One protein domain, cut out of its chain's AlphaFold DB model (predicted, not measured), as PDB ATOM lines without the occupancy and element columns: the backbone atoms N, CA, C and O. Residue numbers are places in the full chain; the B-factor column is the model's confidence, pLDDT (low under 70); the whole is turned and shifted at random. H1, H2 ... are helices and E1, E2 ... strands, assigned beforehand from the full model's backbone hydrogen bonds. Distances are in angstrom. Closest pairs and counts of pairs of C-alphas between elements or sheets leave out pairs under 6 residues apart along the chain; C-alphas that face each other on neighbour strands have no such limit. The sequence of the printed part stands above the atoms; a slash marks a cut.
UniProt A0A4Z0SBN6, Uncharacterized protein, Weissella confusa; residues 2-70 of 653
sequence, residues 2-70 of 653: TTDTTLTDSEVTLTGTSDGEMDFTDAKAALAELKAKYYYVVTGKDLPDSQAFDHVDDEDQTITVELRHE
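What this domain is: This is residues 2 to 70 of the 653 residues of an uncharacterized protein of Weissella confusa (UniProt A0A4Z0SBN6). The domain has little regular structure: an elongated body, mostly loop, with one helix, H1, beside a tiny two-stranded hairpin, E1 and E2, at one end. Two long loop stretches, residues 2 to 24 and 42 to 66, run out to the other end and fold back. The 69 printed residues hold H1, E1 and E2 in that order, 18 residues in named elements, class mixed; the sheet E1 - E2 is antiparallel. It is only just compact, close to loose, with a radius of gyration of the C-alphas of 13.0 A, and spans 37 by 23 by 22 A.

How they stand to each other: E1, residues 39 to 41, and E2, residues 67 to 69, form an antiparallel hairpin at 140 degrees; N 40 and O 68 are 2.8 A apart, within hydrogen-bond range. H1, residues 25 to 36, comes closest to E1 at the C-alphas of Leu 34 and Tyr 40, 7.7 A. H1 and E2 are near each other, with 6 pairs of C-alphas within 10 A. In H1 every O i to N i+4 pair is within hydrogen-bond range.

Where its parts are: E1 and E2 each measure 6.9 A; E2 ends at C-alpha 69 (26.697, -40.630, -4.561). H1, 16.6 A long, begins at C-alpha 25 (36.794, -27.940, 11.390).

The domain as a whole: The farthest C-alphas, of Asp 57 and Glu 70, are 37.9 A apart. The printed part has no cut. The link from E1 to E2 is long, 25 residues. Residues 2 to 5 have pLDDT under 70.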
ATOM      1  N   THR A   2      30.075 -38.322 -14.364       40.91
ATOM      2  CA  THR A   2      31.145 -37.577 -15.076       40.91
ATOM      3  C   THR A   2      30.876 -36.076 -15.059       40.91
ATOM      4  O   THR A   2      31.501 -35.307 -15.782       40.91
ATOM      5  N   THR A   3      29.895 -35.647 -14.277       46.91
ATOM      6  CA  THR A   3      29.744 -34.244 -13.961       46.91
ATOM      7  C   THR A   3      30.640 -34.011 -12.757       46.91
ATOM      8  O   THR A   3      30.242 -34.313 -11.632       46.91
ATOM      9  N   ASP A   4      31.864 -33.542 -13.015       56.91
ATOM     10  CA  ASP A   4      32.653 -32.761 -12.053       56.91
ATOM     11  C   ASP A   4      31.845 -31.497 -11.731       56.91
ATOM     12  O   ASP A   4      32.131 -30.393 -12.191       56.91
ATOM     13  N   THR A   5      30.716 -31.682 -11.050       67.75
ATOM     14  CA  THR A   5      29.889 -30.589 -10.578       67.75
ATOM     15  C   THR A   5      30.493 -30.177  -9.260       67.75
ATOM     16  O   THR A   5      30.371 -30.892  -8.264       67.75
ATOM     17  N   THR A   6      31.147 -29.025  -9.252       74.50
ATOM     18  CA  THR A   6      31.539 -28.386  -8.004       74.50
ATOM     19  C   THR A   6      30.276 -28.117  -7.191       74.50
ATOM     20  O   THR A   6      29.353 -27.452  -7.666       74.50
ATOM     21  N   LEU A   7      30.210 -28.660  -5.976       81.06
ATOM     22  CA  LEU A   7      29.129 -28.384  -5.033       81.06
ATOM     23  C   LEU A   7      29.377 -27.009  -4.400       81.06
ATOM     24  O   LEU A   7      29.801 -26.916  -3.252       81.06
ATOM     25  N   THR A   8      29.148 -25.946  -5.172       75.31
ATOM     26  CA  THR A   8      29.489 -24.559  -4.802       75.31
ATOM     27  C   THR A   8      28.830 -24.109  -3.500       75.31
ATOM     28  O   THR A   8      29.420 -23.368  -2.725       75.31
ATOM     29  N   ASP A   9      27.629 -24.613  -3.205       72.31
ATOM     30  CA  ASP A   9      26.903 -24.313  -1.961       72.31
ATOM     31  C   ASP A   9      27.528 -24.972  -0.715       72.31
ATOM     32  O   ASP A   9      27.064 -24.760   0.402       72.31
ATOM     33  N   SER A  10      28.544 -25.821  -0.894       79.56
ATOM     34  CA  SER A  10      29.262 -26.535   0.171       79.56
ATOM     35  C   SER A  10      30.749 -26.173   0.232       79.56
ATOM     36  O   SER A  10      31.515 -26.848   0.923       79.56
ATOM     37  N   GLU A  11      31.169 -25.124  -0.480       83.88
ATOM     38  CA  GLU A  11      32.521 -24.580  -0.378       83.88
ATOM     39  C   GLU A  11      32.736 -23.931   0.993       83.88
ATOM     40  O   GLU A  11      31.897 -23.178   1.493       83.88
ATOM     41  N   VAL A  12      33.884 -24.214   1.606       85.31
ATOM     42  CA  VAL A  12      34.281 -23.636   2.892       85.31
ATOM     43  C   VAL A  12      35.545 -22.821   2.680       85.31
ATOM     44  O   VAL A  12      36.593 -23.363   2.340       85.31
ATOM     45  N   THR A  13      35.451 -21.509   2.890       84.56
ATOM     46  CA  THR A  13      36.610 -20.615   2.841       84.56
ATOM     47  C   THR A  13      37.364 -20.667   4.163       84.56
ATOM     48  O   THR A  13      36.804 -20.383   5.221       84.56
ATOM     49  N   LEU A  14      38.655 -20.976   4.094       85.19
ATOM     50  CA  LEU A  14      39.575 -20.931   5.225       85.19
ATOM     51  C   LEU A  14      40.476 -19.705   5.071       85.19
ATOM     52  O   LEU A  14      40.906 -19.386   3.967       85.19
ATOM     53  N   THR A  15      40.772 -19.006   6.168       82.38
ATOM     54  CA  THR A  15      41.682 -17.847   6.153       82.38
ATOM     55  C   THR A  15      42.764 -18.012   7.208       82.38
ATOM     56  O   THR A  15      42.510 -18.543   8.289       82.38
ATOM     57  N   GLY A  16      43.975 -17.554   6.905       83.69
ATOM     58  CA  GLY A  16      45.109 -17.642   7.816       83.69
ATOM     59  C   GLY A  16      46.339 -16.927   7.274       83.69
ATOM     60  O   GLY A  16      46.286 -16.249   6.252       83.69
ATOM     61  N   THR A  17      47.443 -17.035   8.006       82.12
ATOM     62  CA  THR A  17      48.749 -16.495   7.609       82.12
ATOM     63  C   THR A  17      49.585 -17.579   6.943       82.12
ATOM     64  O   THR A  17      49.478 -18.735   7.349       82.12
ATOM     65  N   SER A  18      50.473 -17.209   6.015       83.50
ATOM     66  CA  SER A  18      51.428 -18.145   5.408       83.50
ATOM     67  C   SER A  18      52.199 -18.955   6.458       83.50
ATOM     68  O   SER A  18      52.495 -18.443   7.542       83.50
ATOM     69  N   ASP A  19      52.486 -20.217   6.138       83.25
ATOM     70  CA  ASP A  19      52.996 -21.282   7.019       83.25
ATOM     71  C   ASP A  19      52.078 -21.688   8.191       83.25
ATOM     72  O   ASP A  19      52.399 -22.616   8.936       83.25
ATOM     73  N   GLY A  20      50.932 -21.025   8.380       83.94
ATOM     74  CA  GLY A  20      49.946 -21.392   9.393       83.94
ATOM     75  C   GLY A  20      49.211 -22.677   9.025       83.94
ATOM     76  O   GLY A  20      48.866 -22.882   7.865       83.94
ATOM     77  N   GLU A  21      48.947 -23.542  10.002       86.06
ATOM     78  CA  GLU A  21      48.161 -24.761   9.786       86.06
ATOM     79  C   GLU A  21      46.686 -24.413   9.521       86.06
ATOM     80  O   GLU A  21      46.092 -23.602  10.237       86.06
ATOM     81  N   MET A  22      46.098 -25.002   8.479       89.00
ATOM     82  CA  MET A  22      44.690 -24.826   8.131       89.00
ATOM     83  C   MET A  22      43.791 -25.549   9.136       89.00
ATOM     84  O   MET A  22      43.962 -26.740   9.406       89.00
ATOM     85  N   ASP A  23      42.777 -24.846   9.645       87.62
ATOM     86  CA  ASP A  23      41.739 -25.446  10.483       87.62
ATOM     87  C   ASP A  23      40.596 -25.994   9.619       87.62
ATOM     88  O   ASP A  23      39.723 -25.264   9.159       87.62
ATOM     89  N   PHE A  24      40.576 -27.312   9.424       88.94
ATOM     90  CA  PHE A  24      39.539 -27.991   8.645       88.94
ATOM     91  C   PHE A  24      38.231 -28.254   9.408       88.94
ATOM     92  O   PHE A  24      37.425 -29.056   8.938       88.94
ATOM     93  N   THR A  25      37.992 -27.652  10.576       86.25
ATOM     94  CA  THR A  25      36.794 -27.940  11.390       86.25
ATOM     95  C   THR A  25      35.490 -27.721  10.615       86.25
ATOM     96  O   THR A  25      34.671 -28.640  10.529       86.25
ATOM     97  N   ASP A  26      35.325 -26.560   9.977       85.38
ATOM     98  CA  ASP A  26      34.109 -26.236   9.219       85.38
ATOM     99  C   ASP A  26      33.999 -27.068   7.930       85.38
ATOM    100  O   ASP A  26      32.920 -27.552   7.584       85.38
ATOM    101  N   ALA A  27      35.129 -27.344   7.268       86.00
ATOM    102  CA  ALA A  27      35.185 -28.221   6.096       86.00
ATOM    103  C   ALA A  27      34.791 -29.669   6.442       86.00
ATOM    104  O   ALA A  27      34.060 -30.317   5.693       86.00
ATOM    105  N   LYS A  28      35.206 -30.174   7.613       88.00
ATOM    106  CA  LYS A  28      34.803 -31.490   8.132       88.00
ATOM    107  C   LYS A  28      33.313 -31.534   8.474       88.00
ATOM    108  O   LYS A  28      32.688 -32.570   8.252       88.00
ATOM    109  N   ALA A  29      32.737 -30.441   8.980       86.81
ATOM    110  CA  ALA A  29      31.302 -30.343   9.252       86.81
ATOM    111  C   ALA A  29      30.471 -30.344   7.956       86.81
ATOM    112  O   ALA A  29      29.556 -31.156   7.829       86.81
ATOM    113  N   ALA A  30      30.846 -29.528   6.963       86.69
ATOM    114  CA  ALA A  30      30.208 -29.519   5.643       86.69
ATOM    115  C   ALA A  30      30.304 -30.893   4.957       86.69
ATOM    116  O   ALA A  30      29.319 -31.422   4.439       86.69
ATOM    117  N   LEU A  31      31.471 -31.539   5.044       88.44
ATOM    118  CA  LEU A  31      31.662 -32.894   4.542       88.44
ATOM    119  C   LEU A  31      30.786 -33.929   5.273       88.44
ATOM    120  O   LEU A  31      30.299 -34.872   4.650       88.44
ATOM    121  N   ALA A  32      30.559 -33.774   6.580       86.25
ATOM    122  CA  ALA A  32      29.658 -34.639   7.342       86.25
ATOM    123  C   ALA A  32      28.182 -34.444   6.945       86.25
ATOM    124  O   ALA A  32      27.446 -35.428   6.877       86.25
ATOM    125  N   GLU A  33      27.755 -33.218   6.626       89.25
ATOM    126  CA  GLU A  33      26.410 -32.953   6.093       89.25
ATOM    127  C   GLU A  33      26.204 -33.574   4.709       89.25
ATOM    128  O   GLU A  33      25.151 -34.153   4.446       89.25
ATOM    129  N   LEU A  34      27.213 -33.505   3.836       89.06
ATOM    130  CA  LEU A  34      27.182 -34.182   2.539       89.06
ATOM    131  C   LEU A  34      27.126 -35.703   2.721       89.06
ATOM    132  O   LEU A  34      26.313 -36.362   2.079       89.06
ATOM    133  N   LYS A  35      27.880 -36.263   3.677       88.12
ATOM    134  CA  LYS A  35      27.764 -37.682   4.053       88.12
ATOM    135  C   LYS A  35      26.371 -38.058   4.563       88.12
ATOM    136  O   LYS A  35      25.854 -39.113   4.208       88.12
ATOM    137  N   ALA A  36      25.729 -37.181   5.334       87.50
ATOM    138  CA  ALA A  36      24.350 -37.368   5.784       87.50
ATOM    139  C   ALA A  36      23.316 -37.259   4.645       87.50
ATOM    140  O   ALA A  36      22.216 -37.789   4.771       87.50
ATOM    141  N   LYS A  37      23.674 -36.607   3.533       89.38
ATOM    142  CA  LYS A  37      22.903 -36.552   2.281       89.38
ATOM    143  C   LYS A  37      23.367 -37.602   1.269       89.38
ATOM    144  O   LYS A  37      23.208 -37.388   0.075       89.38
ATOM    145  N   TYR A  38      23.950 -38.704   1.743       90.94
ATOM    146  CA  TYR A  38      24.361 -39.848   0.928       90.94
ATOM    147  C   TYR A  38      25.474 -39.567  -0.084       90.94
ATOM    148  O   TYR A  38      25.584 -40.257  -1.089       90.94
ATOM    149  N   TYR A  39      26.345 -38.595   0.176       89.56
ATOM    150  CA  TYR A  39      27.630 -38.524  -0.515       89.56
ATOM    151  C   TYR A  39      28.671 -39.347   0.240       89.56
ATOM    152  O   TYR A  39      28.682 -39.410   1.466       89.56
ATOM    153  N   TYR A  40      29.624 -39.929  -0.467       87.69
ATOM    154  CA  TYR A  40      30.788 -40.534   0.156       87.69
ATOM    155  C   TYR A  40      32.062 -40.047  -0.521       87.69
ATOM    156  O   TYR A  40      32.078 -39.670  -1.693       87.69
ATOM    157  N   VAL A  41      33.143 -40.033   0.252       87.38
ATOM    158  CA  VAL A  41      34.438 -39.549  -0.216       87.38
ATOM    159  C   VAL A  41      35.118 -40.614  -1.058       87.38
ATOM    160  O   VAL A  41      35.251 -41.766  -0.633       87.38
ATOM    161  N   VAL A  42      35.589 -40.221  -2.237       85.31
ATOM    162  CA  VAL A  42      36.422 -41.071  -3.083       85.31
ATOM    163  C   VAL A  42      37.718 -41.385  -2.332       85.31
ATOM    164  O   VAL A  42      38.395 -40.506  -1.805       85.31
ATOM    165  N   THR A  43      38.068 -42.668  -2.248       79.94
ATOM    166  CA  THR A  43      39.229 -43.120  -1.469       79.94
ATOM    167  C   THR A  43      40.511 -42.401  -1.906       79.94
ATOM    168  O   THR A  43      40.856 -42.409  -3.085       79.94
ATOM    169  N   GLY A  44      41.229 -41.802  -0.949       78.44
ATOM    170  CA  GLY A  44      42.461 -41.043  -1.205       78.44
ATOM    171  C   GLY A  44      42.249 -39.602  -1.690       78.44
ATOM    172  O   GLY A  44      43.223 -38.946  -2.048       78.44
ATOM    173  N   LYS A  45      41.003 -39.115  -1.697       85.19
ATOM    174  CA  LYS A  45      40.603 -37.750  -2.074       85.19
ATOM    175  C   LYS A  45      39.818 -37.053  -0.954       85.19
ATOM    176  O   LYS A  45      38.915 -36.270  -1.229       85.19
ATOM    177  N   ASP A  46      40.114 -37.404   0.298       85.50
ATOM    178  CA  ASP A  46      39.532 -36.769   1.488       85.50
ATOM    179  C   ASP A  46      40.291 -35.486   1.853       85.50
ATOM    180  O   ASP A  46      41.349 -35.194   1.288       85.50
ATOM    181  N   LEU A  47      39.764 -34.738   2.821       86.75
ATOM    182  CA  LEU A  47      40.490 -33.636   3.441       86.75
ATOM    183  C   LEU A  47      41.813 -34.154   4.032       86.75
ATOM    184  O   LEU A  47      41.816 -35.187   4.709       86.75
ATOM    185  N   PRO A  48      42.934 -33.450   3.810       84.88
ATOM    186  CA  PRO A  48      44.202 -33.821   4.416       84.88
ATOM    187  C   PRO A  48      44.131 -33.670   5.940       84.88
ATOM    188  O   PRO A  48      43.455 -32.785   6.466       84.88
ATOM    189  N   ASP A  49      44.860 -34.525   6.663       81.50
ATOM    190  CA  ASP A  49      44.907 -34.471   8.131       81.50
ATOM    191  C   ASP A  49      45.477 -33.139   8.642       81.50
ATOM    192  O   ASP A  49      45.063 -32.651   9.693       81.50
ATOM    193  N   SER A  50      46.416 -32.566   7.887       81.62
ATOM    194  CA  SER A  50      47.063 -31.281   8.138       81.62
ATOM    195  C   SER A  50      47.592 -30.712   6.821       81.62
ATOM    196  O   SER A  50      48.105 -31.453   5.976       81.62
ATOM    197  N   GLN A  51      47.471 -29.399   6.643       87.25
ATOM    198  CA  GLN A  51      48.038 -28.648   5.525       87.25
ATOM    199  C   GLN A  51      48.296 -27.210   5.984       87.25
ATOM    200  O   GLN A  51      47.521 -26.680   6.774       87.25
ATOM    201  N   ALA A  52      49.380 -26.586   5.520       85.88
ATOM    202  CA  ALA A  52      49.696 -25.195   5.837       85.88
ATOM    203  C   ALA A  52      49.286 -24.253   4.697       85.88
ATOM    204  O   ALA A  52      49.290 -24.669   3.538       85.88
ATOM    205  N   PHE A  53      48.987 -22.991   5.023       85.94
ATOM    206  CA  PHE A  53      48.836 -21.933   4.026       85.94
ATOM    207  C   PHE A  53      50.177 -21.699   3.313       85.94
ATOM    208  O   PHE A  53      51.188 -21.425   3.957       85.94
ATOM    209  N   ASP A  54      50.188 -21.791   1.989       81.94
ATOM    210  CA  ASP A  54      51.311 -21.403   1.139       81.94
ATOM    211  C   ASP A  54      51.658 -19.895   1.185       81.94
ATOM    212  O   ASP A  54      51.109 -19.093   1.949       81.94
ATOM    213  N   HIS A  55      52.660 -19.534   0.383       84.75
ATOM    214  CA  HIS A  55      53.207 -18.183   0.268       84.75
ATOM    215  C   HIS A  55      52.795 -17.474  -1.030       84.75
ATOM    216  O   HIS A  55      53.519 -16.590  -1.493       84.75
ATOM    217  N   VAL A  56      51.717 -17.909  -1.682       82.00
ATOM    218  CA  VAL A  56      51.283 -17.347  -2.962       82.00
ATOM    219  C   VAL A  56      50.193 -16.311  -2.694       82.00
ATOM    220  O   VAL A  56      49.056 -16.652  -2.406       82.00
ATOM    221  N   ASP A  57      50.550 -15.027  -2.775       77.62
ATOM    222  CA  ASP A  57      49.647 -13.925  -2.395       77.62
ATOM    223  C   ASP A  57      48.512 -13.661  -3.411       77.62
ATOM    224  O   ASP A  57      47.493 -13.071  -3.054       77.62
ATOM    225  N   ASP A  58      48.690 -14.064  -4.676       79.31
ATOM    226  CA  ASP A  58      47.800 -13.701  -5.793       79.31
ATOM    227  C   ASP A  58      46.841 -14.834  -6.224       79.31
ATOM    228  O   ASP A  58      46.071 -14.659  -7.173       79.31
ATOM    229  N   GLU A  59      46.873 -15.994  -5.557       79.94
ATOM    230  CA  GLU A  59      46.033 -17.157  -5.872       79.94
ATOM    231  C   GLU A  59      45.528 -17.839  -4.593       79.94
ATOM    232  O   GLU A  59      46.294 -18.087  -3.665       79.94
ATOM    233  N   ASP A  60      44.238 -18.186  -4.551       82.38
ATOM    234  CA  ASP A  60      43.678 -18.944  -3.433       82.38
ATOM    235  C   ASP A  60      44.094 -20.421  -3.513       82.38
ATOM    236  O   ASP A  60      43.962 -21.088  -4.546       82.38
ATOM    237  N   GLN A  61      44.526 -20.975  -2.381       85.12
ATOM    238  CA  GLN A  61      44.788 -22.405  -2.257       85.12
ATOM    239  C   GLN A  61      43.489 -23.200  -2.323       85.12
ATOM    240  O   GLN A  61      42.593 -23.033  -1.497       85.12
ATOM    241  N   THR A  62      43.416 -24.125  -3.278       85.06
ATOM    242  CA  THR A  62      42.248 -24.990  -3.453       85.06
ATOM    243  C   THR A  62      42.550 -26.407  -2.980       85.06
ATOM    244  O   THR A  62      43.465 -27.061  -3.481       85.06
ATOM    245  N   ILE A  63      41.740 -26.903  -2.044       85.75
ATOM    246  CA  ILE A  63      41.728 -28.309  -1.631       85.75
ATOM    247  C   ILE A  63      40.450 -28.935  -2.166       85.75
ATOM    248  O   ILE A  63      39.346 -28.537  -1.797       85.75
ATOM    249  N   THR A  64      40.599 -29.919  -3.045       84.75
ATOM    250  CA  THR A  64      39.463 -30.609  -3.657       84.75
ATOM    251  C   THR A  64      39.200 -31.923  -2.942       84.75
ATOM    252  O   THR A  64      40.056 -32.806  -2.916       84.75
ATOM    253  N   VAL A  65      37.985 -32.061  -2.413       86.69
ATOM    254  CA  VAL A  65      37.447 -33.339  -1.946       86.69
ATOM    255  C   VAL A  65      36.572 -33.906  -3.053       86.69
ATOM    256  O   VAL A  65      35.600 -33.275  -3.462       86.69
ATOM    257  N   GLU A  66      36.907 -35.092  -3.553       87.00
ATOM    258  CA  GLU A  66      36.088 -35.754  -4.572       87.00
ATOM    259  C   GLU A  66      35.024 -36.616  -3.893       87.00
ATOM    260  O   GLU A  66      35.334 -37.496  -3.084       87.00
ATOM    261  N   LEU A  67      33.760 -36.369  -4.237       87.31
ATOM    262  CA  LEU A  67      32.611 -37.089  -3.702       87.31
ATOM    263  C   LEU A  67      31.911 -37.895  -4.792       87.31
ATOM    264  O   LEU A  67      31.917 -37.537  -5.970       87.31
ATOM    265  N   ARG A  68      31.262 -38.978  -4.379       87.06
ATOM    266  CA  ARG A  68      30.331 -39.754  -5.198       87.06
ATOM    267  C   ARG A  68      29.042 -39.986  -4.430       87.06
ATOM    268  O   ARG A  68      29.029 -39.915  -3.206       87.06
ATOM    269  N   HIS A  69      27.969 -40.248  -5.157       89.19
ATOM    270  CA  HIS A  69      26.697 -40.630  -4.561       89.19
ATOM    271  C   HIS A  69      26.778 -42.050  -4.006       89.19
ATOM    272  O   HIS A  69      27.331 -42.941  -4.652       89.19
ATOM    273  N   GLU A  70      26.230 -42.258  -2.817       89.56
ATOM    274  CA  GLU A  70      26.004 -43.582  -2.261       89.56
ATOM    275  C   GLU A  70      24.947 -44.295  -3.107       89.56
ATOM    276  O   GLU A  70      23.982 -43.692  -3.584       89.56
TER     277      GLU A  70